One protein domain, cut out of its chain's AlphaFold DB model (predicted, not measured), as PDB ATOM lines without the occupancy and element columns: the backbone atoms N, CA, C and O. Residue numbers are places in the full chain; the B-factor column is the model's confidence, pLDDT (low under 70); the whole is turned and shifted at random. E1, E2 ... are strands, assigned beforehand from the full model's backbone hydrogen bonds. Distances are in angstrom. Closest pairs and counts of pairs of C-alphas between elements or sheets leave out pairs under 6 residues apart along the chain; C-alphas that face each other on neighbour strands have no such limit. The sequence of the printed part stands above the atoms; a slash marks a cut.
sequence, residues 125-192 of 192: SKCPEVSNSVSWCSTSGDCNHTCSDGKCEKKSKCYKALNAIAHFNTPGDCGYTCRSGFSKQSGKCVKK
ATOM      1  N   SER A 125     103.455  96.405 154.956       75.25
ATOM      2  CA  SER A 125     104.596  95.592 154.508       75.25
ATOM      3  C   SER A 125     104.280  94.096 154.418       75.25
ATOM      4  O   SER A 125     104.962  93.362 153.712       75.25
ATOM      5  N   LYS A 126     103.226  93.643 155.106       76.88
ATOM      6  CA  LYS A 126     102.751  92.254 155.078       76.88
ATOM      7  C   LYS A 126     101.585  92.040 154.125       76.88
ATOM      8  O   LYS A 126     101.117  90.909 153.990       76.88
ATOM      9  N   CYS A 127     101.094  93.099 153.486       81.69
ATOM     10  CA  CYS A 127     100.077  92.946 152.467       81.69
ATOM     11  C   CYS A 127     100.666  92.266 151.231       81.69
ATOM     12  O   CYS A 127     101.793  92.577 150.847       81.69
ATOM     13  N   PRO A 128      99.914  91.357 150.590       78.25
ATOM     14  CA  PRO A 128     100.374  90.715 149.372       78.25
ATOM     15  C   PRO A 128     100.700  91.776 148.319       78.25
ATOM     16  O   PRO A 128      99.932  92.718 148.091       78.25
ATOM     17  N   GLU A 129     101.854  91.619 147.679       80.88
ATOM     18  CA  GLU A 129     102.228  92.453 146.548       80.88
ATOM     19  C   GLU A 129     101.420  92.030 145.325       80.88
ATOM     20  O   GLU A 129     101.534  90.909 144.823       80.88
ATOM     21  N   VAL A 130     100.594  92.944 144.824       81.62
ATOM     22  CA  VAL A 130      99.914  92.772 143.542       81.62
ATOM     23  C   VAL A 130     100.678  93.587 142.500       81.62
ATOM     24  O   VAL A 130     100.783  94.810 142.599       81.62
ATOM     25  N   SER A 131     101.234  92.920 141.486       83.38
ATOM     26  CA  SER A 131     102.007  93.590 140.432       83.38
ATOM     27  C   SER A 131     101.178  94.663 139.715       83.38
ATOM     28  O   SER A 131     100.035  94.414 139.337       83.38
ATOM     29  N   ASN A 132     101.788  95.818 139.422       81.00
ATOM     30  CA  ASN A 132     101.123  97.001 138.842       81.00
ATOM     31  C   ASN A 132     100.034  97.613 139.744       81.00
ATOM     32  O   ASN A 132      99.015  98.098 139.242       81.00
ATOM     33  N   SER A 133     100.226  97.563 141.058       83.31
ATOM     34  CA  SER A 133      99.321  98.172 142.024       83.31
ATOM     35  C   SER A 133     100.088  98.814 143.174       83.31
ATOM     36  O   SER A 133     101.278  98.564 143.363       83.31
ATOM     37  N   VAL A 134      99.378  99.623 143.952       81.88
ATOM     38  CA  VAL A 134      99.807 100.090 145.263       81.88
ATOM     39  C   VAL A 134      98.905  99.427 146.298       81.88
ATOM     40  O   VAL A 134      97.709  99.713 146.350       81.88
ATOM     41  N   SER A 135      99.471  98.541 147.120       83.19
ATOM     42  CA  SER A 135      98.761  97.955 148.260       83.19
ATOM     43  C   SER A 135      98.510  99.023 149.329       83.19
ATOM     44  O   SER A 135      99.321  99.930 149.513       83.19
ATOM     45  N   TRP A 136      97.397  98.935 150.043       80.44
ATOM     46  CA  TRP A 136      97.004  99.822 151.136       80.44
ATOM     47  C   TRP A 136      96.152  99.056 152.150       80.44
ATOM     48  O   TRP A 136      95.717  97.936 151.904       80.44
ATOM     49  N   CYS A 137      95.937  99.653 153.314       78.56
ATOM     50  CA  CYS A 137      95.152  99.054 154.383       78.56
ATOM     51  C   CYS A 137      93.803  99.752 154.482       78.56
ATOM     52  O   CYS A 137      93.751 100.975 154.622       78.56
ATOM     53  N   SER A 138      92.717  98.989 154.433       74.62
ATOM     54  CA  SER A 138      91.387  99.540 154.653       74.62
ATOM     55  C   SER A 138      91.201 100.005 156.095       74.62
ATOM     56  O   SER A 138      91.901  99.585 157.021       74.62
ATOM     57  N   THR A 139      90.185 100.838 156.315       67.81
ATOM     58  CA  THR A 139      89.730 101.212 157.662       67.81
ATOM     59  C   THR A 139      89.291 100.005 158.490       67.81
ATOM     60  O   THR A 139      89.302 100.093 159.717       67.81
ATOM     61  N   SER A 140      88.957  98.881 157.839       67.44
ATOM     62  CA  SER A 140      88.665  97.591 158.464       67.44
ATOM     63  C   SER A 140      89.897  96.808 158.933       67.44
ATOM     64  O   SER A 140      89.717  95.855 159.690       67.44
ATOM     65  N   GLY A 141      91.109  97.217 158.538       71.81
ATOM     66  CA  GLY A 141      92.354  96.489 158.795       71.81
ATOM     67  C   GLY A 141      92.658  95.391 157.769       71.81
ATOM     68  O   GLY A 141      93.558  94.588 157.999       71.81
ATOM     69  N   ASP A 142      91.932  95.353 156.650       78.81
ATOM     70  CA  ASP A 142      92.155  94.392 155.571       78.81
ATOM     71  C   ASP A 142      93.161  94.953 154.559       78.81
ATOM     72  O   ASP A 142      93.181  96.154 154.267       78.81
ATOM     73  N   CYS A 143      93.992  94.079 153.992       81.25
ATOM     74  CA  CYS A 143      94.860  94.452 152.884       81.25
ATOM     75  C   CYS A 143      94.034  94.621 151.614       81.25
ATOM     76  O   CYS A 143      93.338  93.706 151.178       81.25
ATOM     77  N   ASN A 144      94.159  95.785 150.999       84.69
ATOM     78  CA  ASN A 144      93.545  96.106 149.728       84.69
ATOM     79  C   ASN A 144      94.605  96.673 148.774       84.69
ATOM     80  O   ASN A 144      95.760  96.869 149.156       84.69
ATOM     81  N   HIS A 145      94.258  96.891 147.514       84.69
ATOM     82  CA  HIS A 145      95.179  97.446 146.530       84.69
ATOM     83  C   HIS A 145      94.447  98.347 145.546       84.69
ATOM     84  O   HIS A 145      93.245  98.228 145.340       84.69
ATOM     85  N   THR A 146      95.188  99.272 144.949       82.75
ATOM     86  CA  THR A 146      94.705 100.113 143.854       82.75
ATOM     87  C   THR A 146      95.634  99.917 142.672       82.75
ATOM     88  O   THR A 146      96.847 100.082 142.804       82.75
ATOM     89  N   CYS A 147      95.091  99.540 141.518       81.06
ATOM     90  CA  CYS A 147      95.886  99.401 140.304       81.06
ATOM     91  C   CYS A 147      96.505 100.743 139.887       81.06
ATOM     92  O   CYS A 147      95.858 101.782 139.979       81.06
ATOM     93  N   SER A 148      97.758 100.715 139.426       80.38
ATOM     94  CA  SER A 148      98.447 101.903 138.910       80.38
ATOM     95  C   SER A 148      97.746 102.470 137.668       80.38
ATOM     96  O   SER A 148      97.027 101.749 136.971       80.38
ATOM     97  N   ASP A 149      98.003 103.737 137.345       70.19
ATOM     98  CA  ASP A 149      97.351 104.432 136.230       70.19
ATOM     99  C   ASP A 149      97.393 103.649 134.907       70.19
ATOM    100  O   ASP A 149      98.414 103.092 134.487       70.19
ATOM    101  N   GLY A 150      96.238 103.591 134.237       66.31
ATOM    102  CA  GLY A 150      96.064 102.857 132.980       66.31
ATOM    103  C   GLY A 150      96.055 101.328 133.122       66.31
ATOM    104  O   GLY A 150      96.181 100.615 132.118       66.31
ATOM    105  N   LYS A 151      95.925 100.804 134.346       73.06
ATOM    106  CA  LYS A 151      95.767  99.375 134.636       73.06
ATOM    107  C   LYS A 151      94.382  99.103 135.209       73.06
ATOM    108  O   LYS A 151      93.828  99.922 135.931       73.06
ATOM    109  N   CYS A 152      93.849  97.928 134.896       73.38
ATOM    110  CA  CYS A 152      92.523  97.511 135.330       73.38
ATOM    111  C   CYS A 152      92.584  96.303 136.258       73.38
ATOM    112  O   CYS A 152      93.361  95.378 136.007       73.38
ATOM    113  N   GLU A 153      91.724  96.287 137.275       72.81
ATOM    114  CA  GLU A 153      91.575  95.142 138.169       72.81
ATOM    115  C   GLU A 153      90.666  94.076 137.541       72.81
ATOM    116  O   GLU A 153      89.587  94.369 137.027       72.81
ATOM    117  N   LYS A 154      91.092  92.810 137.574       71.75
ATOM    118  CA  LYS A 154      90.246  91.660 137.233       71.75
ATOM    119  C   LYS A 154      90.620  90.458 138.096       71.75
ATOM    120  O   LYS A 154      91.728  89.939 137.990       71.75
ATOM    121  N   LYS A 155      89.681  89.965 138.910       73.81
ATOM    122  CA  LYS A 155      89.937  88.878 139.879       73.81
ATOM    123  C   LYS A 155      91.137  89.199 140.800       73.81
ATOM    124  O   LYS A 155      92.045  88.378 140.915       73.81
ATOM    125  N   SER A 156      91.170  90.408 141.376       72.94
ATOM    126  CA  SER A 156      92.220  90.854 142.317       72.94
ATOM    127  C   SER A 156      93.639  90.875 141.739       72.94
ATOM    128  O   SER A 156      94.621  90.580 142.418       72.94
ATOM    129  N   LYS A 157      93.747  91.181 140.444       78.81
ATOM    130  CA  LYS A 157      95.010  91.345 139.715       78.81
ATOM    131  C   LYS A 157      94.909  92.550 138.792       78.81
ATOM    132  O   LYS A 157      93.871  92.738 138.159       78.81
ATOM    133  N   CYS A 158      95.995  93.305 138.661       80.56
ATOM    134  CA  CYS A 158      96.058  94.480 137.797       80.56
ATOM    135  C   CYS A 158      96.681  94.144 136.439       80.56
ATOM    136  O   CYS A 158      97.806  93.650 136.352       80.56
ATOM    137  N   TYR A 159      95.967  94.454 135.358       77.31
ATOM    138  CA  TYR A 159      96.403  94.190 133.986       77.31
ATOM    139  C   TYR A 159      96.508  95.482 133.194       77.31
ATOM    140  O   TYR A 159      95.693  96.390 133.337       77.31
ATOM    141  N   LYS A 160      97.483  95.546 132.284       72.38
ATOM    142  CA  LYS A 160      97.516  96.596 131.264       72.38
ATOM    143  C   LYS A 160      96.449  96.286 130.223       72.38
ATOM    144  O   LYS A 160      96.524  95.250 129.561       72.38
ATOM    145  N   ALA A 161      95.489  97.185 130.052       66.69
ATOM    146  CA  ALA A 161      94.550  97.083 128.951       66.69
ATOM    147  C   ALA A 161      95.293  97.448 127.648       66.69
ATOM    148  O   ALA A 161      95.504  98.617 127.326       66.69
ATOM    149  N   LEU A 162      95.798  96.435 126.936       67.62
ATOM    150  CA  LEU A 162      96.451  96.619 125.638       67.62
ATOM    151  C   LEU A 162      95.441  97.164 124.624       67.62
ATOM    152  O   LEU A 162      94.339  96.635 124.493       67.62
ATOM    153  N   ASN A 163      95.842  98.211 123.899       70.88
ATOM    154  CA  ASN A 163      95.036  98.867 122.863       70.88
ATOM    155  C   ASN A 163      93.682  99.397 123.359       70.88
ATOM    156  O   ASN A 163      92.730  99.506 122.587       70.88
ATOM    157  N   ALA A 164      93.606  99.760 124.640       70.56
ATOM    158  CA  ALA A 164      92.423 100.335 125.257       70.56
ATOM    159  C   ALA A 164      92.760 101.612 126.037       70.56
ATOM    160  O   ALA A 164      93.919 101.889 126.356       70.56
ATOM    161  N   ILE A 165      91.724 102.391 126.316       71.00
ATOM    162  CA  ILE A 165      91.708 103.524 127.232       71.00
ATOM    163  C   ILE A 165      90.863 103.072 128.422       71.00
ATOM    164  O   ILE A 165      89.692 102.734 128.250       71.00
ATOM    165  N   ALA A 166      91.476 102.982 129.601       68.25
ATOM    166  CA  ALA A 166      90.760 102.655 130.828       68.25
ATOM    167  C   ALA A 166      89.918 103.862 131.271       68.25
ATOM    168  O   ALA A 166      90.385 104.998 131.207       68.25
ATOM    169  N   HIS A 167      88.694 103.601 131.714       68.44
ATOM    170  CA  HIS A 167      87.801 104.574 132.328       68.44
ATOM    171  C   HIS A 167      87.628 104.204 133.797       68.44
ATOM    172  O   HIS A 167      87.228 103.084 134.117       68.44
ATOM    173  N   PHE A 168      87.912 105.157 134.678       58.69
ATOM    174  CA  PHE A 168      87.697 105.020 136.112       58.69
ATOM    175  C   PHE A 168      86.395 105.739 136.461       58.69
ATOM    176  O   PHE A 168      86.411 106.924 136.781       58.69
ATOM    177  N   ASN A 169      85.259 105.050 136.329       54.34
ATOM    178  CA  ASN A 169      83.963 105.648 136.666       54.34
ATOM    179  C   ASN A 169      83.661 105.531 138.170       54.34
ATOM    180  O   ASN A 169      83.018 106.415 138.725       54.34
ATOM    181  N   THR A 170      84.176 104.496 138.845       51.69
ATOM    182  CA  THR A 170      84.117 104.319 140.306       51.69
ATOM    183  C   THR A 170      85.300 103.470 140.803       51.69
ATOM    184  O   THR A 170      85.867 102.686 140.032       51.69
ATOM    185  N   PRO A 171      85.702 103.587 142.086       48.56
ATOM    186  CA  PRO A 171      86.663 102.669 142.694       48.56
ATOM    187  C   PRO A 171      86.164 101.220 142.580       48.56
ATOM    188  O   PRO A 171      85.100 100.889 143.099       48.56
ATOM    189  N   GLY A 172      86.924 100.367 141.891       48.88
ATOM    190  CA  GLY A 172      86.602  98.948 141.698       48.88
ATOM    191  C   GLY A 172      85.858  98.604 140.403       48.88
ATOM    192  O   GLY A 172      85.785  97.423 140.068       48.88
ATOM    193  N   ASP A 173      85.374  99.587 139.633       56.22
ATOM    194  CA  ASP A 173      84.739  99.335 138.334       56.22
ATOM    195  C   ASP A 173      85.647  99.809 137.191       56.22
ATOM    196  O   ASP A 173      85.850 101.002 136.953       56.22
ATOM    197  N   CYS A 174      86.264  98.849 136.501       59.84
ATOM    198  CA  CYS A 174      87.160  99.114 135.381       59.84
ATOM    199  C   CYS A 174      86.415  98.981 134.052       59.84
ATOM    200  O   CYS A 174      86.424  97.929 133.403       59.84
ATOM    201  N   GLY A 175      85.826 100.091 133.612       67.44
ATOM    202  CA  GLY A 175      85.431 100.270 132.221       67.44
ATOM    203  C   GLY A 175      86.667 100.447 131.336       67.44
ATOM    204  O   GLY A 175      87.679 101.004 131.756       67.44
ATOM    205  N   TYR A 176      86.620  99.992 130.088       74.38
ATOM    206  CA  TYR A 176      87.637 100.349 129.101       74.38
ATOM    207  C   TYR A 176      87.017 100.462 127.713       74.38
ATOM    208  O   TYR A 176      86.121  99.695 127.354       74.38
ATOM    209  N   THR A 177      87.541 101.395 126.926       77.31
ATOM    210  CA  THR A 177      87.161 101.606 125.529       77.31
ATOM    211  C   THR A 177      88.338 101.231 124.642       77.31
ATOM    212  O   THR A 177      89.467 101.650 124.892       77.31
ATOM    213  N   CYS A 178      88.112 100.413 123.615       79.31
ATOM    214  CA  CYS A 178      89.170 100.080 122.664       79.31
ATOM    215  C   CYS A 178      89.594 101.327 121.879       79.31
ATOM    216  O   CYS A 178      88.756 102.138 121.491       79.31
ATOM    217  N   ARG A 179      90.901 101.479 121.640       82.25
ATOM    218  CA  ARG A 179      91.427 102.547 120.782       82.25
ATOM    219  C   ARG A 179      90.890 102.388 119.356       82.25
ATOM    220  O   ARG A 179      90.518 101.288 118.942       82.25
ATOM    221  N   SER A 180      90.880 103.486 118.599       86.00
ATOM    222  CA  SER A 180      90.487 103.460 117.185       86.00
ATOM    223  C   SER A 180      91.268 102.384 116.416       86.00
ATOM    224  O   SER A 180      92.464 102.200 116.643       86.00
ATOM    225  N   GLY A 181      90.574 101.639 115.554       84.62
ATOM    226  CA  GLY A 181      91.122 100.476 114.844       84.62
ATOM    227  C   GLY A 181      91.031  99.137 115.591       84.62
ATOM    228  O   GLY A 181      91.413  98.115 115.029       84.62
ATOM    229  N   PHE A 182      90.492  99.106 116.816       85.25
ATOM    230  CA  PHE A 182      90.285  97.878 117.595       85.25
ATOM    231  C   PHE A 182      88.804  97.684 117.976       85.25
ATOM    232  O   PHE A 182      88.039  98.645 118.063       85.25
ATOM    233  N   SER A 183      88.381  96.437 118.200       83.25
ATOM    234  CA  SER A 183      87.039  96.052 118.660       83.25
ATOM    235  C   SER A 183      87.106  95.114 119.874       83.25
ATOM    236  O   SER A 183      88.107  94.426 120.088       83.25
ATOM    237  N   LYS A 184      86.062  95.117 120.716       76.44
ATOM    238  CA  LYS A 184      86.008  94.302 121.938       76.44
ATOM    239  C   LYS A 184      85.596  92.868 121.588       76.44
ATOM    240  O   LYS A 184      84.448  92.633 121.233       76.44
ATOM    241  N   GLN A 185      86.507  91.913 121.751       73.75
ATOM    242  CA  GLN A 185      86.247  90.476 121.601       73.75
ATOM    243  C   GLN A 185      86.739  89.730 122.845       73.75
ATOM    244  O   GLN A 185      87.877  89.912 123.277       73.75
ATOM    245  N   SER A 186      85.873  88.921 123.466       70.56
ATOM    246  CA  SER A 186      86.195  88.090 124.646       70.56
ATOM    247  C   SER A 186      86.915  88.833 125.786       70.56
ATOM    248  O   SER A 186      87.796  88.295 126.457       70.56
ATOM    249  N   GLY A 187      86.562  90.105 126.006       68.81
ATOM    250  CA  GLY A 187      87.187  90.935 127.038       68.81
ATOM    251  C   GLY A 187      88.589  91.461 126.687       68.81
ATOM    252  O   GLY A 187      89.348  91.796 127.593       68.81
ATOM    253  N   LYS A 188      88.942  91.541 125.398       68.69
ATOM    254  CA  LYS A 188      90.187  92.130 124.873       68.69
ATOM    255  C   LYS A 188      89.889  93.059 123.693       68.69
ATOM    256  O   LYS A 188      88.835  92.940 123.077       68.69
ATOM    257  N   CYS A 189      90.810  93.969 123.383       77.62
ATOM    258  CA  CYS A 189      90.747  94.794 122.177       77.62
ATOM    259  C   CYS A 189      91.562  94.136 121.060       77.62
ATOM    260  O   CYS A 189      92.786  94.047 121.155       77.62
ATOM    261  N   VAL A 190      90.876  93.660 120.024       80.56
ATOM    262  CA  VAL A 190      91.459  92.982 118.858       80.56
ATOM    263  C   VAL A 190      91.406  93.933 117.668       80.56
ATOM    264  O   VAL A 190      90.451  94.699 117.547       80.56
ATOM    265  N   LYS A 191      92.451  93.956 116.832       85.00
ATOM    266  CA  LYS A 191      92.479  94.810 115.637       85.00
ATOM    267  C   LYS A 191      91.301  94.421 114.736       85.00
ATOM    268  O   LYS A 191      91.041  93.229 114.588       85.00
ATOM    269  N   LYS A 192      90.567  95.419 114.247       82.81
ATOM    270  CA  LYS A 192      89.490  95.203 113.275       82.81
ATOM    271  C   LYS A 192      90.038  94.611 111.981       82.81
ATOM    272  O   LYS A 192      91.193  94.955 111.636       82.81
TER     273      LYS A 192
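This is residues 125 to 192 of the 192 residues of the protein "BQ5605_C017g08529 protein" of Microbotryum silenes-dioicae (UniProt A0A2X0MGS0). Small two-stranded hairpins are strung one after another along a loose rod, E1 with E2 at one end and E7 with E8 at the other. Between them, the small hairpin E3 and E4 sits in the middle, and the longer hairpin E5 and E6 folds back beside E3. The printed part has 68 residues, with no named helix and eight strands, E1 to E8 in order, in four antiparallel sheets of two. The class is all strand. The whole is loose, with a radius of gyration of the C-alphas of 13.8 A and spans of 45 by 21 by 19 A.

E1, residues 133 to 137, begins at C-alpha 133 (99.321, 98.172, 142.024) and is 13.1 A long. E2 holds residues 143 to 147, 13.6 A. E3 is residues 151 to 153 and E4 residues 158 to 160. E5, residues 164 to 170, measures 17.6 A, and E6, residues 173 to 178, 16.3 A. E7 is residues 182 to 185; E8, residues 188 to 191, ends at C-alpha 191 (92.479, 94.810, 115.637).

In hairpin E1 and E2, N 134 and O 146 are within hydrogen-bond range at 2.8 A. The closest C-alphas of E2 and E4, Cys 147 and Cys 158, are 5.5 A apart. Hairpin E3 and E4 has N 152 and O 159 at 2.9 A. The closest C-alphas of E3 and E6, Cys 152 and Cys 174, are 5.6 A apart. Hairpin E5 and E6 has N 165 and O 177 at 2.8 A. The closest C-alphas of E6 and E8, Cys 178 and Cys 189, are 5.5 A apart. Hairpin E7 and E8 has N 183 and O 190 at 2.8 A. E1 and E8 are apart.

The farthest C-alphas, Gly 141 and Lys 192, are 45.6 A apart. The printed part has no cut, and its links between strands are tight. Mean pLDDT of the printed part is 74.3; 17 residues are under 70, among them 166 to 175.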